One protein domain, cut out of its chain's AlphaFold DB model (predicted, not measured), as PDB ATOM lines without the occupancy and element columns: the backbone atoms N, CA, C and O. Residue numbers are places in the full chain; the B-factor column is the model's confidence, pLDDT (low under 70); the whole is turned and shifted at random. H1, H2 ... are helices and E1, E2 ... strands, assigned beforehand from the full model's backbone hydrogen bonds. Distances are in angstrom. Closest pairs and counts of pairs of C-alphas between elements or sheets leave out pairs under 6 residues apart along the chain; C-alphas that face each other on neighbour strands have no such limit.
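AT A GLANCE: This is residues 4 to 107 of the 119 residues of the protein "BURP domain-containing protein" of Solanum lycopersicum (UniProt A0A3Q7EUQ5). Two small three-stranded sheets, each antiparallel, spread from each other like a V, joined at its corner by the links E2 to E3 and E4 to E5. One arm is the sheet E1 - E4 - E3 with H2 over one face and little H1 grazing it; the other is the sheet E2 - E5 - E6, mostly a long hairpin of E5 and E6, with no helix on it. Residues 34 to 54, with no named element, join H2 to E2, and residues 46 to 47 pair with E6 on the way. You have 104 printed residues, in the order H1 E1 H2 E2 E3 E4 E5 E6, with mixed helices and strands and under half of the residues in named elements. The whole is only just compact, close to loose, with a radius of gyration of the C-alphas of 15.0 A and spans of 39 by 34 by 26 A.

HOW THE PARTS SIT: Start at H1, residues 4 to 7, which only grazes, with residues 5 to 7, the sheet of E1, residues 18 to 20, E4, residues 75 to 80, and E3, residues 62 to 67; its closest C-alpha pair with E1 is Cys 6 and Cys 19, 5.5 A. E1 is antiparallel to E4, with N 18 and O 77 at 2.9 A. Next look at H2, residues 23 to 33: with the sheet it makes two layers, a helix on one face of a sheet, at a height of 9.1 A, over E1 and E4 and along the strands. The closest C-alphas of H2 and E1 are those of Ala 20 and Ile 26, 6.1 A. Every O i to N i+4 pair of H2 is within hydrogen-bond range; H1 is too short for one. E3 and E4 form a hairpin, with N 66 and O 76 at 2.8 A. In the other sheet, E2, residues 55 to 57, is antiparallel to E5, residues 84 to 92, with N 57 and O 86 at 2.8 A. E5 and E6, residues 98 to 106, form a hairpin, with N 87 and O 103 at 2.8 A. E3 and E5 are only just apart, their closest C-alphas being 8.1 A from each other.

IN THESE COORDINATES: Find C-alpha 4 at (31.060, 176.939, 22.032), where H1 begins. H2 runs 15.8 A from C-alpha 23 at (31.281, 163.389, 6.332). E3 measures 16.0 A, E4 15.8 A and E5 24.1 A, and E5 bends by 55 degrees at residue 89. E6 covers 24.6 A and ends at C-alpha 106, (26.218, 156.087, 30.326).

THE WHOLE: The C-alphas of Gly 36 and Asp 95 are the two farthest apart, 43.6 A. The printed part has no cut, and H2 to E2 is the long link. Mean pLDDT of the printed part is 71.5; look for values under 70 at residues 4 to 27, 29 to 39, 60 and 65 to 83.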
ATOM      1  N   ARG A   4      30.161 176.916  20.868       64.88
ATOM      2  CA  ARG A   4      31.060 176.939  22.032       64.88
ATOM      3  C   ARG A   4      31.253 175.570  22.678       64.88
ATOM      4  O   ARG A   4      32.306 175.339  23.255       64.88
ATOM      5  N   GLU A   5      30.283 174.663  22.584       65.06
ATOM      6  CA  GLU A   5      30.479 173.309  23.115       65.06
ATOM      7  C   GLU A   5      31.451 172.494  22.263       65.06
ATOM      8  O   GLU A   5      32.139 171.646  22.812       65.06
ATOM      9  N   CYS A   6      31.595 172.799  20.966       63.62
ATOM     10  CA  CYS A   6      32.619 172.197  20.100       63.62
ATOM     11  C   CYS A   6      34.050 172.559  20.519       63.62
ATOM     12  O   CYS A   6      34.989 171.837  20.202       63.62
ATOM     13  N   GLU A   7      34.212 173.700  21.187       66.00
ATOM     14  CA  GLU A   7      35.495 174.233  21.653       66.00
ATOM     15  C   GLU A   7      35.745 173.908  23.134       66.00
ATOM     16  O   GLU A   7      36.798 174.248  23.679       66.00
ATOM     17  N   ALA A   8      34.780 173.265  23.803       66.69
ATOM     18  CA  ALA A   8      34.894 172.921  25.207       66.69
ATOM     19  C   ALA A   8      35.972 171.842  25.412       66.69
ATOM     20  O   ALA A   8      36.075 170.896  24.622       66.69
ATOM     21  N   PRO A   9      36.779 171.947  26.483       63.31
ATOM     22  CA  PRO A   9      37.708 170.885  26.828       63.31
ATOM     23  C   PRO A   9      36.926 169.594  27.128       63.31
ATOM     24  O   PRO A   9      35.837 169.657  27.704       63.31
ATOM     25  N   PRO A  10      37.463 168.420  26.760       64.44
ATOM     26  CA  PRO A  10      36.794 167.158  27.033       64.44
ATOM     27  C   PRO A  10      36.637 166.912  28.538       64.44
ATOM     28  O   PRO A  10      37.516 167.253  29.334       64.44
ATOM     29  N   ILE A  11      35.520 166.283  28.912       64.88
ATOM     30  CA  ILE A  11      35.266 165.824  30.280       64.88
ATOM     31  C   ILE A  11      36.251 164.694  30.600       64.88
ATOM     32  O   ILE A  11      36.634 163.908  29.734       64.88
ATOM     33  N   LYS A  12      36.696 164.596  31.853       60.72
ATOM     34  CA  LYS A  12      37.583 163.519  32.301       60.72
ATOM     35  C   LYS A  12      36.913 162.155  32.062       60.72
ATOM     36  O   LYS A  12      35.917 161.842  32.697       60.72
ATOM     37  N   GLY A  13      37.476 161.343  31.163       57.34
ATOM     38  CA  GLY A  13      36.894 160.055  30.742       57.34
ATOM     39  C   GLY A  13      36.260 160.076  29.345       57.34
ATOM     40  O   GLY A  13      36.055 159.012  28.757       57.34
ATOM     41  N   ASP A  14      36.065 161.265  28.777       59.34
ATOM     42  CA  ASP A  14      35.750 161.479  27.369       59.34
ATOM     43  C   ASP A  14      37.008 161.937  26.630       59.34
ATOM     44  O   ASP A  14      37.831 162.699  27.139       59.34
ATOM     45  N   THR A  15      37.198 161.453  25.409       55.41
ATOM     46  CA  THR A  15      38.362 161.810  24.594       55.41
ATOM     47  C   THR A  15      37.874 162.671  23.451       55.41
ATOM     48  O   THR A  15      37.450 162.170  22.421       55.41
ATOM     49  N   LYS A  16      37.978 163.984  23.660       57.03
ATOM     50  CA  LYS A  16      37.891 165.024  22.630       57.03
ATOM     51  C   LYS A  16      36.494 165.161  22.006       57.03
ATOM     52  O   LYS A  16      36.051 164.345  21.202       57.03
ATOM     53  N   LEU A  17      35.814 166.245  22.366       58.03
ATOM     54  CA  LEU A  17      34.580 166.648  21.710       58.03
ATOM     55  C   LEU A  17      34.959 167.259  20.356       58.03
ATOM     56  O   LEU A  17      35.729 168.216  20.289       58.03
ATOM     57  N   HIS A  18      34.512 166.638  19.271       63.81
ATOM     58  CA  HIS A  18      34.797 167.083  17.913       63.81
ATOM     59  C   HIS A  18      33.498 167.441  17.225       63.81
ATOM     60  O   HIS A  18      32.558 166.658  17.223       63.81
ATOM     61  N   CYS A  19      33.452 168.599  16.587       67.00
ATOM     62  CA  CYS A  19      32.359 168.930  15.689       67.00
ATOM     63  C   CYS A  19      32.831 168.766  14.251       67.00
ATOM     64  O   CYS A  19      33.758 169.452  13.822       67.00
ATOM     65  N   ALA A  20      32.205 167.851  13.513       66.94
ATOM     66  CA  ALA A  20      32.457 167.709  12.085       66.94
ATOM     67  C   ALA A  20      31.384 168.457  11.297       66.94
ATOM     68  O   ALA A  20      30.184 168.320  11.541       66.94
ATOM     69  N   THR A  21      31.834 169.230  10.315       66.94
ATOM     70  CA  THR A  21      30.980 169.934   9.349       66.94
ATOM     71  C   THR A  21      30.845 169.172   8.030       66.94
ATOM     72  O   THR A  21      30.138 169.609   7.127       66.94
ATOM     73  N   SER A  22      31.529 168.032   7.893       65.50
ATOM     74  CA  SER A  22      31.513 167.193   6.696       65.50
ATOM     75  C   SER A  22      31.638 165.719   7.060       65.50
ATOM     76  O   SER A  22      32.211 165.375   8.093       65.50
ATOM     77  N   SER A  23      31.150 164.842   6.181       62.72
ATOM     78  CA  SER A  23      31.281 163.389   6.332       62.72
ATOM     79  C   SER A  23      32.736 162.911   6.330       62.72
ATOM     80  O   SER A  23      33.057 161.934   7.004       62.72
ATOM     81  N   GLN A  24      33.622 163.614   5.620       65.06
ATOM     82  CA  GLN A  24      35.050 163.301   5.569       65.06
ATOM     83  C   GLN A  24      35.726 163.533   6.922       65.06
ATOM     84  O   GLN A  24      36.429 162.654   7.407       65.06
ATOM     85  N   ALA A  25      35.426 164.651   7.588       69.00
ATOM     86  CA  ALA A  25      35.965 164.933   8.917       69.00
ATOM     87  C   ALA A  25      35.537 163.878   9.963       69.00
ATOM     88  O   ALA A  25      36.273 163.614  10.911       69.00
ATOM     89  N   ILE A  26      34.396 163.204   9.756       66.56
ATOM     90  CA  ILE A  26      33.979 162.042  10.563       66.56
ATOM     91  C   ILE A  26      34.933 160.864  10.360       66.56
ATOM     92  O   ILE A  26      35.291 160.177  11.314       66.56
ATOM     93  N   LEU A  27      35.285 160.571   9.106       67.62
ATOM     94  CA  LEU A  27      36.173 159.461   8.767       67.62
ATOM     95  C   LEU A  27      37.584 159.712   9.300       67.62
ATOM     96  O   LEU A  27      38.180 158.801   9.869       67.62
ATOM     97  N   ASP A  28      38.060 160.948   9.196       70.62
ATOM     98  CA  ASP A  28      39.374 161.347   9.695       70.62
ATOM     99  C   ASP A  28      39.427 161.248  11.233       70.62
ATOM    100  O   ASP A  28      40.352 160.658  11.791       70.62
ATOM    101  N   PHE A  29      38.380 161.706  11.931       69.56
ATOM    102  CA  PHE A  29      38.261 161.561  13.388       69.56
ATOM    103  C   PHE A  29      38.210 160.092  13.837       69.56
ATOM    104  O   PHE A  29      38.853 159.703  14.813       69.56
ATOM    105  N   LYS A  30      37.492 159.241  13.091       67.00
ATOM    106  CA  LYS A  30      37.460 157.791  13.339       67.00
ATOM    107  C   LYS A  30      38.854 157.172  13.253       67.00
ATOM    108  O   LYS A  30      39.181 156.342  14.095       67.00
ATOM    109  N   GLN A  31      39.656 157.568  12.264       66.94
ATOM    110  CA  GLN A  31      41.035 157.093  12.115       66.94
ATOM    111  C   GLN A  31      41.951 157.594  13.244       66.94
ATOM    112  O   GLN A  31      42.841 156.861  13.673       66.94
ATOM    113  N   GLU A  32      41.726 158.813  13.748       66.62
ATOM    114  CA  GLU A  32      42.496 159.385  14.861       66.62
ATOM    115  C   GLU A  32      42.242 158.634  16.183       66.62
ATOM    116  O   GLU A  32      43.190 158.321  16.912       66.62
ATOM    117  N   ILE A  33      40.974 158.320  16.481       63.56
ATOM    118  CA  ILE A  33      40.563 157.679  17.740       63.56
ATOM    119  C   ILE A  33      40.756 156.163  17.717       63.56
ATOM    120  O   ILE A  33      41.265 155.580  18.676       63.56
ATOM    121  N   ILE A  34      40.359 155.502  16.631       62.28
ATOM    122  CA  ILE A  34      40.412 154.046  16.515       62.28
ATOM    123  C   ILE A  34      41.722 153.688  15.814       62.28
ATOM    124  O   ILE A  34      41.773 153.446  14.611       62.28
ATOM    125  N   ARG A  35      42.823 153.682  16.573       57.06
ATOM    126  CA  ARG A  35      44.129 153.251  16.055       57.06
ATOM    127  C   ARG A  35      44.100 151.751  15.730       57.06
ATOM    128  O   ARG A  35      44.251 150.927  16.627       57.06
ATOM    129  N   GLY A  36      43.960 151.398  14.451       57.06
ATOM    130  CA  GLY A  36      44.170 150.037  13.934       57.06
ATOM    131  C   GLY A  36      43.036 149.488  13.060       57.06
ATOM    132  O   GLY A  36      41.977 150.091  12.931       57.06
ATOM    133  N   ASN A  37      43.260 148.306  12.467       57.09
ATOM    134  CA  ASN A  37      42.290 147.550  11.650       57.09
ATOM    135  C   ASN A  37      41.160 146.926  12.501       57.09
ATOM    136  O   ASN A  37      40.888 145.726  12.428       57.09
ATOM    137  N   THR A  38      40.516 147.709  13.360       66.31
ATOM    138  CA  THR A  38      39.373 147.246  14.152       66.31
ATOM    139  C   THR A  38      38.123 147.209  13.273       66.31
ATOM    140  O   THR A  38      37.874 148.132  12.499       66.31
ATOM    141  N   GLN A  39      37.309 146.154  13.381       69.06
ATOM    142  CA  GLN A  39      36.012 146.123  12.702       69.06
ATOM    143  C   GLN A  39      35.085 147.180  13.311       69.06
ATOM    144  O   GLN A  39      34.736 147.113  14.488       69.06
ATOM    145  N   ILE A  40      34.684 148.154  12.496       70.94
ATOM    146  CA  ILE A  40      33.767 149.222  12.894       70.94
ATOM    147  C   ILE A  40      32.356 148.843  12.454       70.94
ATOM    148  O   ILE A  40      32.110 148.593  11.275       70.94
ATOM    149  N   LYS A  41      31.410 148.866  13.394       76.62
ATOM    150  CA  LYS A  41      29.982 148.733  13.097       76.62
ATOM    151  C   LYS A  41      29.320 150.105  13.169       76.62
ATOM    152  O   LYS A  41      29.095 150.629  14.256       76.62
ATOM    153  N   ALA A  42      29.011 150.683  12.011       77.38
ATOM    154  CA  ALA A  42      28.211 151.901  11.941       77.38
ATOM    155  C   ALA A  42      26.736 151.575  12.217       77.38
ATOM    156  O   ALA A  42      26.200 150.599  11.691       77.38
ATOM    157  N   MET A  43      26.089 152.386  13.051       79.00
ATOM    158  CA  MET A  43      24.665 152.283  13.365       79.00
ATOM    159  C   MET A  43      24.067 153.688  13.359       79.00
ATOM    160  O   MET A  43      24.732 154.644  13.751       79.00
ATOM    161  N   SER A  44      22.827 153.806  12.904       81.50
ATOM    162  CA  SER A  44      22.077 155.059  12.885       81.50
ATOM    163  C   SER A  44      20.609 154.773  13.147       81.50
ATOM    164  O   SER A  44      20.147 153.650  12.933       81.50
ATOM    165  N   THR A  45      19.881 155.798  13.577       82.44
ATOM    166  CA  THR A  45      18.424 155.736  13.657       82.44
ATOM    167  C   THR A  45      17.840 155.723  12.248       82.44
ATOM    168  O   THR A  45      18.228 156.539  11.410       82.44
ATOM    169  N   THR A  46      16.933 154.790  11.970       85.38
ATOM    170  CA  THR A  46      16.294 154.647  10.655       85.38
ATOM    171  C   THR A  46      14.794 154.450  10.794       85.38
ATOM    172  O   THR A  46      14.318 153.883  11.776       85.38
ATOM    173  N   HIS A  47      14.036 154.911   9.801       84.81
ATOM    174  CA  HIS A  47      12.606 154.637   9.731       84.81
ATOM    175  C   HIS A  47      12.381 153.160   9.386       84.81
ATOM    176  O   HIS A  47      13.032 152.630   8.481       84.81
ATOM    177  N   VAL A  48      11.477 152.490  10.099       82.75
ATOM    178  CA  VAL A  48      11.235 151.050   9.937       82.75
ATOM    179  C   VAL A  48       9.749 150.722   9.950       82.75
ATOM    180  O   VAL A  48       8.949 151.372  10.613       82.75
ATOM    181  N   SER A  49       9.370 149.671   9.222       75.31
ATOM    182  CA  SER A  49       7.997 149.156   9.203       75.31
ATOM    183  C   SER A  49       7.747 148.067  10.253       75.31
ATOM    184  O   SER A  49       6.603 147.867  10.667       75.31
ATOM    185  N   SER A  50       8.800 147.377  10.706       72.56
ATOM    186  CA  SER A  50       8.737 146.265  11.658       72.56
ATOM    187  C   SER A  50       9.264 146.647  13.043       72.56
ATOM    188  O   SER A  50      10.168 147.469  13.189       72.56
ATOM    189  N   SER A  51       8.698 146.026  14.081       74.62
ATOM    190  CA  SER A  51       9.142 146.213  15.461       74.62
ATOM    191  C   SER A  51      10.293 145.265  15.787       74.62
ATOM    192  O   SER A  51      10.084 144.061  15.964       74.62
ATOM    193  N   THR A  52      11.505 145.797  15.902       74.50
ATOM    194  CA  THR A  52      12.637 145.053  16.462       74.50
ATOM    195  C   THR A  52      12.567 145.102  17.997       74.50
ATOM    196  O   THR A  52      12.480 146.202  18.557       74.50
ATOM    197  N   PRO A  53      12.627 143.959  18.712       80.44
ATOM    198  CA  PRO A  53      12.743 143.959  20.168       80.44
ATOM    199  C   PRO A  53      13.974 144.742  20.625       80.44
ATOM    200  O   PRO A  53      14.994 144.762  19.928       80.44
ATOM    201  N   LEU A  54      13.898 145.339  21.817       84.75
ATOM    202  CA  LEU A  54      15.039 146.004  22.434       84.75
ATOM    203  C   LEU A  54      16.173 144.994  22.649       84.75
ATOM    204  O   LEU A  54      16.016 144.003  23.361       84.75
ATOM    205  N   GLN A  55      17.322 145.262  22.044       87.81
ATOM    206  CA  GLN A  55      18.498 144.405  22.088       87.81
ATOM    207  C   GLN A  55      19.698 145.185  22.605       87.81
ATOM    208  O   GLN A  55      19.975 146.301  22.164       87.81
ATOM    209  N   LYS A  56      20.441 144.574  23.527       87.75
ATOM    210  CA  LYS A  56      21.739 145.087  23.961       87.75
ATOM    211  C   LYS A  56      22.770 144.806  22.869       87.75
ATOM    212  O   LYS A  56      22.893 143.673  22.414       87.75
ATOM    213  N   VAL A  57      23.533 145.823  22.489       86.12
ATOM    214  CA  VAL A  57      24.649 145.698  21.548       86.12
ATOM    215  C   VAL A  57      25.954 145.734  22.335       86.12
ATOM    216  O   VAL A  57      26.186 146.636  23.140       86.12
ATOM    217  N   GLU A  58      26.811 144.738  22.122       81.56
ATOM    218  CA  GLU A  58      28.164 144.750  22.672       81.56
ATOM    219  C   GLU A  58      29.033 145.713  21.864       81.56
ATOM    220  O   GLU A  58      29.333 145.479  20.694       81.56
ATOM    221  N   ALA A  59      29.403 146.826  22.494       75.69
ATOM    222  CA  ALA A  59      30.256 147.854  21.920       75.69
ATOM    223  C   ALA A  59      31.226 148.341  23.012       75.69
ATOM    224  O   ALA A  59      30.847 149.186  23.822       75.69
ATOM    225  N   PRO A  60      32.444 147.772  23.099       68.44
ATOM    226  CA  PRO A  60      33.401 148.109  24.155       68.44
ATOM    227  C   PRO A  60      33.929 149.544  24.043       68.44
ATOM    228  O   PRO A  60      34.260 150.141  25.058       68.44
ATOM    229  N   ASN A  61      33.966 150.091  22.825       70.94
ATOM    230  CA  ASN A  61      34.300 151.482  22.536       70.94
ATOM    231  C   ASN A  61      33.220 152.053  21.616       70.94
ATOM    232  O   ASN A  61      32.816 151.385  20.659       70.94
ATOM    233  N   ILE A  62      32.751 153.268  21.894       73.00
ATOM    234  CA  ILE A  62      31.669 153.909  21.139       73.00
ATOM    235  C   ILE A  62      32.083 155.337  20.815       73.00
ATOM    236  O   ILE A  62      32.541 156.074  21.684       73.00
ATOM    237  N   VAL A  63      31.892 155.717  19.557       72.00
ATOM    238  CA  VAL A  63      31.893 157.114  19.122       72.00
ATOM    239  C   VAL A  63      30.437 157.466  18.862       72.00
ATOM    240  O   VAL A  63      29.827 156.880  17.962       72.00
ATOM    241  N   GLU A  64      29.871 158.375  19.649       71.69
ATOM    242  CA  GLU A  64      28.525 158.876  19.393       71.69
ATOM    243  C   GLU A  64      28.579 160.048  18.411       71.69
ATOM    244  O   GLU A  64      29.549 160.800  18.364       71.69
ATOM    245  N   CYS A  65      27.530 160.166  17.600       69.75
ATOM    246  CA  CYS A  65      27.311 161.264  16.679       69.75
ATOM    247  C   CYS A  65      25.917 161.843  16.929       69.75
ATOM    248  O   CYS A  65      24.927 161.275  16.462       69.75
ATOM    249  N   CYS A  66      25.826 162.976  17.613       67.88
ATOM    250  CA  CYS A  66      24.564 163.676  17.811       67.88
ATOM    251  C   CYS A  66      24.367 164.703  16.685       67.88
ATOM    252  O   CYS A  66      25.284 165.451  16.332       67.88
ATOM    253  N   THR A  67      23.164 164.763  16.112       62.47
ATOM    254  CA  THR A  67      22.806 165.861  15.205       62.47
ATOM    255  C   THR A  67      22.488 167.098  16.033       62.47
ATOM    256  O   THR A  67      21.657 167.063  16.939       62.47
ATOM    257  N   MET A  68      23.177 168.202  15.754       60.94
ATOM    258  CA  MET A  68      22.925 169.463  16.439       60.94
ATOM    259  C   MET A  68      21.776 170.193  15.744       60.94
ATOM    260  O   MET A  68      21.761 170.307  14.518       60.94
ATOM    261  N   THR A  69      20.847 170.755  16.517       55.22
ATOM    262  CA  THR A  69      19.854 171.712  16.013       55.22
ATOM    263  C   THR A  69      20.539 173.050  15.728       55.22
ATOM    264  O   THR A  69      20.486 173.997  16.511       55.22
ATOM    265  N   TYR A  70      21.264 173.109  14.615       55.00
ATOM    266  CA  TYR A  70      21.896 174.319  14.107       55.00
ATOM    267  C   TYR A  70      21.465 174.545  12.656       55.00
ATOM    268  O   TYR A  70      21.128 173.599  11.947       55.00
ATOM    269  N   THR A  71      21.471 175.798  12.196       45.34
ATOM    270  CA  THR A  71      21.087 176.174  10.818       45.34
ATOM    271  C   THR A  71      21.976 175.542   9.741       45.34
ATOM    272  O   THR A  71      21.618 175.549   8.567       45.34
ATOM    273  N   TYR A  72      23.106 174.961  10.144       55.88
ATOM    274  CA  TYR A  72      23.998 174.156   9.319       55.88
ATOM    275  C   TYR A  72      24.136 172.768   9.945       55.88
ATOM    276  O   TYR A  72      24.154 172.653  11.170       55.88
ATOM    277  N   ALA A  73      24.269 171.726   9.119       53.78
ATOM    278  CA  ALA A  73      24.491 170.362   9.592       53.78
ATOM    279  C   ALA A  73      25.851 170.260  10.304       53.78
ATOM    280  O   ALA A  73      26.889 170.057   9.676       53.78
ATOM    281  N   ILE A  74      25.840 170.444  11.623       56.62
ATOM    282  CA  ILE A  74      26.979 170.202  12.501       56.62
ATOM    283  C   ILE A  74      26.694 168.900  13.233       56.62
ATOM    284  O   ILE A  74      25.677 168.759  13.916       56.62
ATOM    285  N   PHE A  75      27.600 167.947  13.080       61.44
ATOM    286  CA  PHE A  75      27.559 166.711  13.835       61.44
ATOM    287  C   PHE A  75      28.480 166.851  15.038       61.44
ATOM    288  O   PHE A  75      29.667 167.151  14.883       61.44
ATOM    289  N   ASN A  76      27.922 166.670  16.229       59.56
ATOM    290  CA  ASN A  76      28.683 166.614  17.464       59.56
ATOM    291  C   ASN A  76      29.150 165.177  17.685       59.56
ATOM    292  O   ASN A  76      28.335 164.256  17.648       59.56
ATOM    293  N   TYR A  77      30.446 164.997  17.908       63.25
ATOM    294  CA  TYR A  77      31.030 163.727  18.295       63.25
ATOM    295  C   TYR A  77      31.587 163.835  19.694       63.25
ATOM    296  O   TYR A  77      32.423 164.697  19.974       63.25
ATOM    297  N   HIS A  78      31.193 162.892  20.533       65.88
ATOM    298  CA  HIS A  78      31.904 162.608  21.758       65.88
ATOM    299  C   HIS A  78      32.325 161.140  21.734       65.88
ATOM    300  O   HIS A  78      31.583 160.243  21.319       65.88
ATOM    301  N   TYR A  79      33.574 160.903  22.115       57.19
ATOM    302  CA  TYR A  79      34.089 159.563  22.322       57.19
ATOM    303  C   TYR A  79      34.213 159.335  23.818       57.19
ATOM    304  O   TYR A  79      35.060 159.935  24.481       57.19
ATOM    305  N   THR A  80      33.356 158.468  24.336       59.81
ATOM    306  CA  THR A  80      33.309 158.157  25.759       59.81
ATOM    307  C   THR A  80      34.029 156.842  26.013       59.81
ATOM    308  O   THR A  80      33.630 155.798  25.496       59.81
ATOM    309  N   ILE A  81      35.086 156.888  26.834       54.94
ATOM    310  CA  ILE A  81      35.809 155.696  27.328       54.94
ATOM    311  C   ILE A  81      35.095 155.104  28.562       54.94
ATOM    312  O   ILE A  81      35.416 154.017  29.043       54.94
ATOM    313  N   ILE A  82      34.098 155.809  29.093       59.41
ATOM    314  CA  ILE A  82      33.332 155.397  30.266       59.41
ATOM    315  C   ILE A  82      32.492 154.142  29.962       59.41
ATOM    316  O   ILE A  82      32.134 153.851  28.819       59.41
ATOM    317  N   LYS A  83      32.176 153.361  31.003       68.19
ATOM    318  CA  LYS A  83      31.320 152.173  30.899       68.19
ATOM    319  C   LYS A  83      29.953 152.555  30.327       68.19
ATOM    320  O   LYS A  83      29.115 153.113  31.029       68.19
ATOM    321  N   ASN A  84      29.709 152.166  29.084       75.88
ATOM    322  CA  ASN A  84      28.458 152.419  28.382       75.88
ATOM    323  C   ASN A  84      27.714 151.109  28.100       75.88
ATOM    324  O   ASN A  84      28.311 150.037  27.964       75.88
ATOM    325  N   LYS A  85      26.389 151.190  27.972       83.88
ATOM    326  CA  LYS A  85      25.567 150.136  27.365       83.88
ATOM    327  C   LYS A  85      24.853 150.706  26.153       83.88
ATOM    328  O   LYS A  85      24.145 151.699  26.275       83.88
ATOM    329  N   VAL A  86      25.008 150.048  25.010       86.50
ATOM    330  CA  VAL A  86      24.273 150.393  23.791       86.50
ATOM    331  C   VAL A  86      23.050 149.505  23.689       86.50
ATOM    332  O   VAL A  86      23.135 148.285  23.857       86.50
ATOM    333  N   PHE A  87      21.924 150.122  23.376       87.38
ATOM    334  CA  PHE A  87      20.683 149.444  23.078       87.38
ATOM    335  C   PHE A  87      20.206 149.846  21.694       87.38
ATOM    336  O   PHE A  87      20.352 150.989  21.267       87.38
ATOM    337  N   LYS A  88      19.629 148.880  20.993       89.25
ATOM    338  CA  LYS A  88      18.999 149.067  19.697       89.25
ATOM    339  C   LYS A  88      17.576 148.552  19.799       89.25
ATOM    340  O   LYS A  88      17.376 147.421  20.237       89.25
ATOM    341  N   GLY A  89      16.596 149.366  19.435       86.88
ATOM    342  CA  GLY A  89      15.203 148.981  19.608       86.88
ATOM    343  C   GLY A  89      14.225 149.873  18.871       86.88
ATOM    344  O   GLY A  89      14.570 150.928  18.349       86.88
ATOM    345  N   PHE A  90      12.990 149.401  18.832       87.56
ATOM    346  CA  PHE A  90      11.866 150.083  18.215       87.56
ATOM    347  C   PHE A  90      11.295 151.183  19.120       87.56
ATOM    348  O   PHE A  90      11.045 150.943  20.302       87.56
ATOM    349  N   ILE A  91      11.041 152.358  18.543       86.56
ATOM    350  CA  ILE A  91      10.302 153.460  19.169       86.56
ATOM    351  C   ILE A  91       9.205 153.911  18.198       86.56
ATOM    352  O   ILE A  91       9.450 154.043  16.997       86.56
ATOM    353  N   GLN A  92       8.000 154.137  18.723       87.44
ATOM    354  CA  GLN A  92       6.863 154.667  17.973       87.44
ATOM    355  C   GLN A  92       6.489 156.051  18.511       87.44
ATOM    356  O   GLN A  92       6.333 156.213  19.722       87.44
ATOM    357  N   GLY A  93       6.357 157.022  17.610       84.38
ATOM    358  CA  GLY A  93       5.867 158.365  17.905       84.38
ATOM    359  C   GLY A  93       4.350 158.410  18.098       84.38
ATOM    360  O   GLY A  93       3.623 157.482  17.734       84.38
ATOM    361  N   GLU A  94       3.860 159.507  18.676       86.44
ATOM    362  CA  GLU A  94       2.419 159.745  18.870       86.44
ATOM    363  C   GLU A  94       1.658 159.868  17.540       86.44
ATOM    364  O   GLU A  94       0.485 159.508  17.454       86.44
ATOM    365  N   ASP A  95       2.346 160.323  16.494       87.00
ATOM    366  CA  ASP A  95       1.882 160.397  15.104       87.00
ATOM    367  C   ASP A  95       1.796 159.027  14.407       87.00
ATOM    368  O   ASP A  95       1.251 158.916  13.309       87.00
ATOM    369  N   GLY A  96       2.279 157.967  15.060       83.50
ATOM    370  CA  GLY A  96       2.326 156.616  14.514       83.50
ATOM    371  C   GLY A  96       3.587 156.313  13.705       83.50
ATOM    372  O   GLY A  96       3.732 155.162  13.279       83.50
ATOM    373  N   ASP A  97       4.501 157.278  13.547       85.94
ATOM    374  CA  ASP A  97       5.788 157.062  12.887       85.94
ATOM    375  C   ASP A  97       6.685 156.153  13.722       85.94
ATOM    376  O   ASP A  97       6.588 156.056  14.951       85.94
ATOM    377  N   ARG A  98       7.548 155.409  13.028       85.62
ATOM    378  CA  ARG A  98       8.274 154.280  13.611       85.62
ATOM    379  C   ARG A  98       9.735 154.317  13.236       85.62
ATOM    380  O   ARG A  98      10.097 154.291  12.059       85.62
ATOM    381  N   VAL A  99      10.585 154.288  14.252       87.94
ATOM    382  CA  VAL A  99      12.033 154.285  14.068       87.94
ATOM    383  C   VAL A  99      12.689 153.155  14.842       87.94
ATOM    384  O   VAL A  99      12.279 152.778  15.939       87.94
ATOM    385  N   GLU A 100      13.748 152.615  14.258       89.94
ATOM    386  CA  GLU A 100      14.710 151.795  14.968       89.94
ATOM    387  C   GLU A 100      15.778 152.735  15.517       89.94
ATOM    388  O   GLU A 100      16.602 153.257  14.769       89.94
ATOM    389  N   ALA A 101      15.719 153.004  16.817       86.81
ATOM    390  CA  ALA A 101      16.598 153.940  17.494       86.81
ATOM    391  C   ALA A 101      17.785 153.227  18.146       86.81
ATOM    392  O   ALA A 101      17.700 152.072  18.581       86.81
ATOM    393  N   ILE A 102      18.893 153.959  18.244       86.81
ATOM    394  CA  ILE A 102      20.053 153.586  19.049       86.81
ATOM    395  C   ILE A 102      20.047 154.460  20.298       86.81
ATOM    396  O   ILE A 102      20.001 155.682  20.192       86.81
ATOM    397  N   ALA A 103      20.094 153.833  21.468       83.44
ATOM    398  CA  ALA A 103      20.189 154.515  22.750       83.44
ATOM    399  C   ALA A 103      21.487 154.117  23.453       83.44
ATOM    400  O   ALA A 103      21.847 152.935  23.496       83.44
ATOM    401  N   ILE A 104      22.178 155.100  24.020       82.25
ATOM    402  CA  ILE A 104      23.398 154.897  24.795       82.25
ATOM    403  C   ILE A 104      23.083 155.237  26.249       82.25
ATOM    404  O   ILE A 104      22.563 156.298  26.567       82.25
ATOM    405  N   CYS A 105      23.361 154.289  27.138       80.69
ATOM    406  CA  CYS A 105      23.242 154.466  28.574       80.69
ATOM    407  C   CYS A 105      24.649 154.591  29.160       80.69
ATOM    408  O   CYS A 105      25.390 153.602  29.221       80.69
ATOM    409  N   HIS A 106      25.000 155.804  29.578       80.50
ATOM    410  CA  HIS A 106      26.218 156.087  30.326       80.50
ATOM    411  C   HIS A 106      26.042 155.595  31.766       80.50
ATOM    412  O   HIS A 106      25.134 156.034  32.469       80.50
ATOM    413  N   LEU A 107      26.862 154.632  32.205       79.75
ATOM    414  CA  LEU A 107      26.730 154.033  33.543       79.75
ATOM    415  C   LEU A 107      27.454 154.817  34.635       79.75
ATOM    416  O   LEU A 107      27.229 154.558  35.815       79.75
TER     417      LEU A 107